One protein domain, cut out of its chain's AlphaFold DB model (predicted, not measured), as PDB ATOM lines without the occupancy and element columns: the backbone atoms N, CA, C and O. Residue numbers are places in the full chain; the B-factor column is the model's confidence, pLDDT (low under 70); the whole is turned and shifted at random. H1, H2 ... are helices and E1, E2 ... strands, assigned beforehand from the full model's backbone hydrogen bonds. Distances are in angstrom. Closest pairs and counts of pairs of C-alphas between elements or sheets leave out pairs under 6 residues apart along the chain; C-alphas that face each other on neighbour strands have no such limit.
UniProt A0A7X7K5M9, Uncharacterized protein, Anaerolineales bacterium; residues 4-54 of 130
ATOM      1  N   ASN A   4     -53.806 -62.623   3.708       68.62
ATOM      2  CA  ASN A   4     -52.421 -63.006   4.010       68.62
ATOM      3  C   ASN A   4     -52.302 -64.370   4.704       68.62
ATOM      4  O   ASN A   4     -51.396 -65.140   4.392       68.62
ATOM      5  N   THR A   5     -53.224 -64.704   5.612       70.19
ATOM      6  CA  THR A   5     -53.222 -66.009   6.295       70.19
ATOM      7  C   THR A   5     -53.625 -67.143   5.350       70.19
ATOM      8  O   THR A   5     -53.166 -68.271   5.510       70.19
ATOM      9  N   ALA A   6     -54.471 -66.864   4.354       81.00
ATOM     10  CA  ALA A   6     -54.798 -67.839   3.315       81.00
ATOM     11  C   ALA A   6     -53.586 -68.114   2.408       81.00
ATOM     12  O   ALA A   6     -53.282 -69.274   2.132       81.00
ATOM     13  N   LYS A   7     -52.849 -67.062   2.030       83.81
ATOM     14  CA  LYS A   7     -51.642 -67.172   1.202       83.81
ATOM     15  C   LYS A   7     -50.538 -67.992   1.874       83.81
ATOM     16  O   LYS A   7     -50.039 -68.937   1.277       83.81
ATOM     17  N   SER A   8     -50.211 -67.706   3.135       88.69
ATOM     18  CA  SER A   8     -49.142 -68.436   3.838       88.69
ATOM     19  C   SER A   8     -49.435 -69.931   3.999       88.69
ATOM     20  O   SER A   8     -48.528 -70.758   3.912       88.69
ATOM     21  N   ARG A   9     -50.707 -70.301   4.202       89.75
ATOM     22  CA  ARG A   9     -51.141 -71.706   4.252       89.75
ATOM     23  C   ARG A   9     -51.029 -72.389   2.895       89.75
ATOM     24  O   ARG A   9     -50.602 -73.539   2.847       89.75
ATOM     25  N   PHE A  10     -51.395 -71.690   1.823       89.69
ATOM     26  CA  PHE A  10     -51.257 -72.199   0.462       89.69
ATOM     27  C   PHE A  10     -49.787 -72.443   0.107       89.69
ATOM     28  O   PHE A  10     -49.439 -73.557  -0.273       89.69
ATOM     29  N   ASP A  11     -48.918 -71.449   0.321       90.75
ATOM     30  CA  ASP A  11     -47.484 -71.556   0.022       90.75
ATOM     31  C   ASP A  11     -46.844 -72.711   0.804       90.75
ATOM     32  O   ASP A  11     -46.088 -73.510   0.252       90.75
ATOM     33  N   ARG A  12     -47.210 -72.865   2.084       92.19
ATOM     34  CA  ARG A  12     -46.754 -73.991   2.903       92.19
ATOM     35  C   ARG A  12     -47.218 -75.339   2.348       92.19
ATOM     36  O   ARG A  12     -46.396 -76.241   2.220       92.19
ATOM     37  N   ALA A  13     -48.503 -75.484   2.026       94.44
ATOM     38  CA  ALA A  13     -49.031 -76.729   1.469       94.44
ATOM     39  C   ALA A  13     -48.343 -77.076   0.141       94.44
ATOM     40  O   ALA A  13     -47.986 -78.227  -0.098       94.44
ATOM     41  N   LEU A  14     -48.088 -76.072  -0.698       94.06
ATOM     42  CA  LEU A  14     -47.381 -76.242  -1.959       94.06
ATOM     43  C   LEU A  14     -45.928 -76.700  -1.751       94.06
ATOM     44  O   LEU A  14     -45.464 -77.589  -2.462       94.06
ATOM     45  N   VAL A  15     -45.212 -76.145  -0.768       92.62
ATOM     46  CA  VAL A  15     -43.868 -76.622  -0.392       92.62
ATOM     47  C   VAL A  15     -43.918 -78.069   0.094       92.62
ATOM     48  O   VAL A  15     -43.119 -78.885  -0.357       92.62
ATOM     49  N   GLU A  16     -44.869 -78.421   0.960       93.50
ATOM     50  CA  GLU A  16     -45.026 -79.793   1.466       93.50
ATOM     51  C   GLU A  16     -45.277 -80.800   0.327       93.50
ATOM     52  O   GLU A  16     -44.699 -81.890   0.313       93.50
ATOM     53  N   LEU A  17     -46.087 -80.430  -0.672       95.94
ATOM     54  CA  LEU A  17     -46.328 -81.261  -1.855       95.94
ATOM     55  C   LEU A  17     -45.081 -81.403  -2.742       95.94
ATOM     56  O   LEU A  17     -44.824 -82.499  -3.240       95.94
ATOM     57  N   GLN A  18     -44.303 -80.333  -2.924       94.12
ATOM     58  CA  GLN A  18     -43.064 -80.365  -3.713       94.12
ATOM     59  C   GLN A  18     -41.967 -81.190  -3.032       94.12
ATOM     60  O   GLN A  18     -41.339 -82.025  -3.676       94.12
ATOM     61  N   VAL A  19     -41.776 -81.018  -1.720       92.50
ATOM     62  CA  VAL A  19     -40.828 -81.815  -0.921       92.50
ATOM     63  C   VAL A  19     -41.162 -83.304  -1.006       92.50
ATOM     64  O   VAL A  19     -40.268 -84.138  -1.128       92.50
ATOM     65  N   GLY A  20     -42.453 -83.644  -0.989       92.56
ATOM     66  CA  GLY A  20     -42.927 -85.015  -1.163       92.56
ATOM     67  C   GLY A  20     -42.910 -85.531  -2.606       92.56
ATOM     68  O   GLY A  20     -43.426 -86.624  -2.828       92.56
ATOM     69  N   LEU A  21     -42.394 -84.757  -3.573       93.06
ATOM     70  CA  LEU A  21     -42.434 -85.049  -5.012       93.06
ATOM     71  C   LEU A  21     -43.840 -85.430  -5.510       93.06
ATOM     72  O   LEU A  21     -44.009 -86.302  -6.354       93.06
ATOM     73  N   LYS A  22     -44.882 -84.798  -4.961       95.38
ATOM     74  CA  LYS A  22     -46.277 -85.034  -5.368       95.38
ATOM     75  C   LYS A  22     -46.689 -84.140  -6.530       95.38
ATOM     76  O   LYS A  22     -47.533 -84.531  -7.333       95.38
ATOM     77  N   VAL A  23     -46.097 -82.953  -6.609       97.19
ATOM     78  CA  VAL A  23     -46.345 -81.971  -7.665       97.19
ATOM     79  C   VAL A  23     -45.034 -81.421  -8.207       97.19
ATOM     80  O   VAL A  23     -44.027 -81.404  -7.498       97.19
ATOM     81  N   LEU A  24     -45.066 -80.943  -9.448       96.75
ATOM     82  CA  LEU A  24     -43.951 -80.262 -10.104       96.75
ATOM     83  C   LEU A  24     -44.448 -79.056 -10.907       96.75
ATOM     84  O   LEU A  24     -45.600 -79.067 -11.351       96.75
ATOM     85  N   PRO A  25     -43.601 -78.037 -11.123       95.88
ATOM     86  CA  PRO A  25     -43.902 -76.988 -12.083       95.88
ATOM     87  C   PRO A  25     -43.873 -77.556 -13.510       95.88
ATOM     88  O   PRO A  25     -42.939 -78.264 -13.882       95.88
ATOM     89  N   VAL A  26     -44.885 -77.226 -14.313       96.31
ATOM     90  CA  VAL A  26     -45.013 -77.664 -15.720       96.31
ATOM     91  C   VAL A  26     -45.122 -76.507 -16.710       96.31
ATOM     92  O   VAL A  26     -45.108 -76.715 -17.919       96.31
ATOM     93  N   GLY A  27     -45.225 -75.281 -16.208       94.69
ATOM     94  CA  GLY A  27     -45.356 -74.090 -17.030       94.69
ATOM     95  C   GLY A  27     -45.508 -72.839 -16.184       94.69
ATOM     96  O   GLY A  27     -45.366 -72.875 -14.957       94.69
ATOM     97  N   VAL A  28     -45.808 -71.737 -16.857       95.38
ATOM     98  CA  VAL A  28     -46.002 -70.424 -16.244       95.38
ATOM     99  C   VAL A  28     -47.299 -69.810 -16.754       95.38
ATOM    100  O   VAL A  28     -47.712 -70.072 -17.881       95.38
ATOM    101  N   ALA A  29     -47.949 -69.023 -15.908       94.00
ATOM    102  CA  ALA A  29     -49.140 -68.253 -16.223       94.00
ATOM    103  C   ALA A  29     -48.880 -66.765 -15.964       94.00
ATOM    104  O   ALA A  29     -48.160 -66.413 -15.025       94.00
ATOM    105  N   GLU A  30     -49.524 -65.915 -16.762       93.25
ATOM    106  CA  GLU A  30     -49.574 -64.460 -16.578       93.25
ATOM    107  C   GLU A  30     -50.520 -64.122 -15.416       93.25
ATOM    108  O   GLU A  30     -51.680 -63.756 -15.597       93.25
ATOM    109  N   ALA A  31     -50.060 -64.377 -14.192       89.00
ATOM    110  CA  ALA A  31     -50.847 -64.199 -12.980       89.00
ATOM    111  C   ALA A  31     -49.978 -63.796 -11.783       89.00
ATOM    112  O   ALA A  31     -48.776 -64.051 -11.729       89.00
ATOM    113  N   GLY A  32     -50.620 -63.231 -10.759       84.31
ATOM    114  CA  GLY A  32     -49.957 -62.798  -9.530       84.31
ATOM    115  C   GLY A  32     -49.396 -61.378  -9.623       84.31
ATOM    116  O   GLY A  32     -49.600 -60.672 -10.597       84.31
ATOM    117  N   ALA A  33     -48.701 -60.937  -8.573       84.19
ATOM    118  CA  ALA A  33     -48.253 -59.543  -8.451       84.19
ATOM    119  C   ALA A  33     -47.138 -59.136  -9.437       84.19
ATOM    120  O   ALA A  33     -46.797 -57.961  -9.506       84.19
ATOM    121  N   TRP A  34     -46.554 -60.104 -10.144       85.75
ATOM    122  CA  TRP A  34     -45.442 -59.921 -11.081       85.75
ATOM    123  C   TRP A  34     -45.776 -60.472 -12.478       85.75
ATOM    124  O   TRP A  34     -44.856 -60.748 -13.240       85.75
ATOM    125  N   ASP A  35     -47.065 -60.715 -12.769       86.56
ATOM    126  CA  ASP A  35     -47.554 -61.366 -13.999       86.56
ATOM    127  C   ASP A  35     -46.798 -62.663 -14.345       86.56
ATOM    128  O   ASP A  35     -46.598 -63.029 -15.500       86.56
ATOM    129  N   TYR A  36     -46.367 -63.372 -13.300       89.31
ATOM    130  CA  TYR A  36     -45.600 -64.603 -13.378       89.31
ATOM    131  C   TYR A  36     -45.960 -65.517 -12.206       89.31
ATOM    132  O   TYR A  36     -45.649 -65.234 -11.042       89.31
ATOM    133  N   ALA A  37     -46.579 -66.653 -12.519       90.88
ATOM    134  CA  ALA A  37     -46.864 -67.711 -11.561       90.88
ATOM    135  C   ALA A  37     -46.601 -69.088 -12.175       90.88
ATOM    136  O   ALA A  37     -46.957 -69.337 -13.323       90.88
ATOM    137  N   PHE A  38     -46.015 -70.009 -11.408       93.69
ATOM    138  CA  PHE A  38     -45.859 -71.395 -11.850       93.69
ATOM    139  C   PHE A  38     -47.205 -72.129 -11.880       93.69
ATOM    140  O   PHE A  38     -47.992 -72.042 -10.936       93.69
ATOM    141  N   ILE A  39     -47.421 -72.909 -12.937       94.62
ATOM    142  CA  ILE A  39     -48.487 -73.909 -13.019       94.62
ATOM    143  C   ILE A  39     -47.924 -75.223 -12.480       94.62
ATOM    144  O   ILE A  39     -46.885 -75.684 -12.956       94.62
ATOM    145  N   TYR A  40     -48.611 -75.822 -11.506       95.75
ATOM    146  CA  TYR A  40     -48.228 -77.102 -10.913       95.75
ATOM    147  C   TYR A  40     -49.191 -78.207 -11.330       95.75
ATOM    148  O   TYR A  40     -50.404 -78.010 -11.338       95.75
ATOM    149  N   GLU A  41     -48.647 -79.385 -11.611       97.25
ATOM    150  CA  GLU A  41     -49.403 -80.600 -11.930       97.25
ATOM    151  C   GLU A  41     -48.934 -81.770 -11.064       97.25
ATOM    152  O   GLU A  41     -47.913 -81.690 -10.374       97.25
ATOM    153  N   ILE A  42     -49.698 -82.864 -11.083       97.06
ATOM    154  CA  ILE A  42     -49.377 -84.083 -10.332       97.06
ATOM    155  C   ILE A  42     -48.193 -84.798 -10.988       97.06
ATOM    156  O   ILE A  42     -48.220 -85.111 -12.179       97.06
ATOM    157  N   LEU A  43     -47.180 -85.144 -10.194       96.69
ATOM    158  CA  LEU A  43     -45.961 -85.788 -10.687       96.69
ATOM    159  C   LEU A  43     -46.228 -87.131 -11.369       96.69
ATOM    160  O   LEU A  43     -45.726 -87.371 -12.464       96.69
ATOM    161  N   GLN A  44     -47.090 -87.965 -10.790       95.25
ATOM    162  CA  GLN A  44     -47.442 -89.274 -11.347       95.25
ATOM    163  C   GLN A  44     -48.208 -89.185 -12.676       95.25
ATOM    164  O   GLN A  44     -48.272 -90.172 -13.400       95.25
ATOM    165  N   ARG A  45     -48.788 -88.024 -13.018       95.81
ATOM    166  CA  ARG A  45     -49.434 -87.813 -14.321       95.81
ATOM    167  C   ARG A  45     -48.406 -87.634 -15.438       95.81
ATOM    168  O   ARG A  45     -48.640 -88.097 -16.548       95.81
ATOM    169  N   HIS A  46     -47.296 -86.961 -15.140       96.44
ATOM    170  CA  HIS A  46     -46.218 -86.704 -16.097       96.44
ATOM    171  C   HIS A  46     -45.181 -87.830 -16.141       96.44
ATOM    172  O   HIS A  46     -44.608 -88.076 -17.196       96.44
ATOM    173  N   PHE A  47     -44.972 -88.513 -15.014       96.50
ATOM    174  CA  PHE A  47     -43.978 -89.574 -14.855       96.50
ATOM    175  C   PHE A  47     -44.591 -90.798 -14.146       96.50
ATOM    176  O   PHE A  47     -44.279 -91.076 -12.977       96.50
ATOM    177  N   PRO A  48     -45.529 -91.507 -14.802       96.31
ATOM    178  CA  PRO A  48     -46.264 -92.625 -14.205       96.31
ATOM    179  C   PRO A  48     -45.381 -93.820 -13.813       96.31
ATOM    180  O   PRO A  48     -45.755 -94.615 -12.954       96.31
ATOM    181  N   GLU A  49     -44.205 -93.952 -14.417       97.06
ATOM    182  CA  GLU A  49     -43.247 -95.033 -14.199       97.06
ATOM    183  C   GLU A  49     -42.391 -94.869 -12.933       97.06
ATOM    184  O   GLU A  49     -41.816 -95.850 -12.452       97.06
ATOM    185  N   LEU A  50     -42.317 -93.659 -12.360       95.19
ATOM    186  CA  LEU A  50     -41.433 -93.370 -11.225       95.19
ATOM    187  C   LEU A  50     -41.656 -94.269 -10.004       95.19
ATOM    188  O   LEU A  50     -40.661 -94.724  -9.443       95.19
ATOM    189  N   PRO A  51     -42.894 -94.587  -9.573       92.81
ATOM    190  CA  PRO A  51     -43.092 -95.500  -8.449       92.81
ATOM    191  C   PRO A  51     -42.466 -96.881  -8.682       92.81
ATOM    192  O   PRO A  51     -41.851 -97.438  -7.774       92.81
ATOM    193  N   ALA A  52     -42.575 -97.414  -9.904       95.69
ATOM    194  CA  ALA A  52     -41.996 -98.707 -10.258       95.69
ATOM    195  C   ALA A  52     -40.460 -98.651 -10.287       95.69
ATOM    196  O   ALA A  52     -39.807 -99.565  -9.791       95.69
ATOM    197  N   GLN A  53     -39.882 -97.560 -10.801       95.88
ATOM    198  CA  GLN A  53     -38.428 -97.347 -10.818       95.88
ATOM    199  C   GLN A  53     -37.843 -97.089  -9.423       95.88
ATOM    200  O   GLN A  53     -36.710 -97.478  -9.147       95.88
ATOM    201  N   ALA A  54     -38.604 -96.444  -8.536       94.50
ATOM    202  CA  ALA A  54     -38.172 -96.116  -7.182       94.50
ATOM    203  C   ALA A  54     -38.251 -97.310  -6.220       94.50
ATOM    204  O   ALA A  54     -37.475 -97.370  -5.270       94.50
TER     205      ALA A  54
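Overview. This is residues 4 to 54 of the 130 residues of an uncharacterized protein of Anaerolineales bacterium (UniProt A0A7X7K5M9). A long helix, H1, and a two-stranded hairpin, E1 and E2, meet near one end and open away from each other as a loose V, while a short tail with the small helices H2 and H3 leads away from the V's closed end. Residues 4 to 13 of H1 stick out at one end and residues 47 to 54, which include H3, at the other. The printed part has 51 residues, with the order H1, E1, E2, H2, H3; the sheet E1 - E2 is antiparallel, and the class is mixed, helices and strands. The whole is loose, with a radius of gyration of the C-alphas of 13.1 A, and flat, spanning 39 by 23 by 11 A.

Along the chain. Find C-alpha 4 at (-52.421, -63.006, 4.010); from there H1 runs 22.6 A to residue 19. E1 follows as residues 23 to 29, 16.4 A long, beginning at (-46.345, -81.971, -7.665). E2 is residues 37 to 42, 16.6 A long. H2 is residues 43 to 46, and H3, residues 50 to 54, ends at (-38.172, -96.116, -7.182).

Arrangement. Look first at the closest C-alphas of H1 and E1, those of Leu 17 and Val 23, 5.9 A apart. H1 and E2 are apart. In the hairpin E1 and E2, directions 144 degrees apart, N 26 and O 39 are within hydrogen-bond range at 2.9 A, as are N 37 and O 29 at 3.0 A. H2 and H3 are close but not clearly touching: their closest C-alphas, Gln 44 and Leu 50, are 7.3 A apart. Every O i to N i+4 pair in H1 and H3 is within hydrogen-bond range; H2 is too short for one.

Size, cuts and confidence. The C-alphas farthest apart, of Asn 4 and Gln 53, are 39.9 A apart. The printed part has no cut and no long link. Mean pLDDT of the printed part is 92.0; look to residue 4 for the one value under 70.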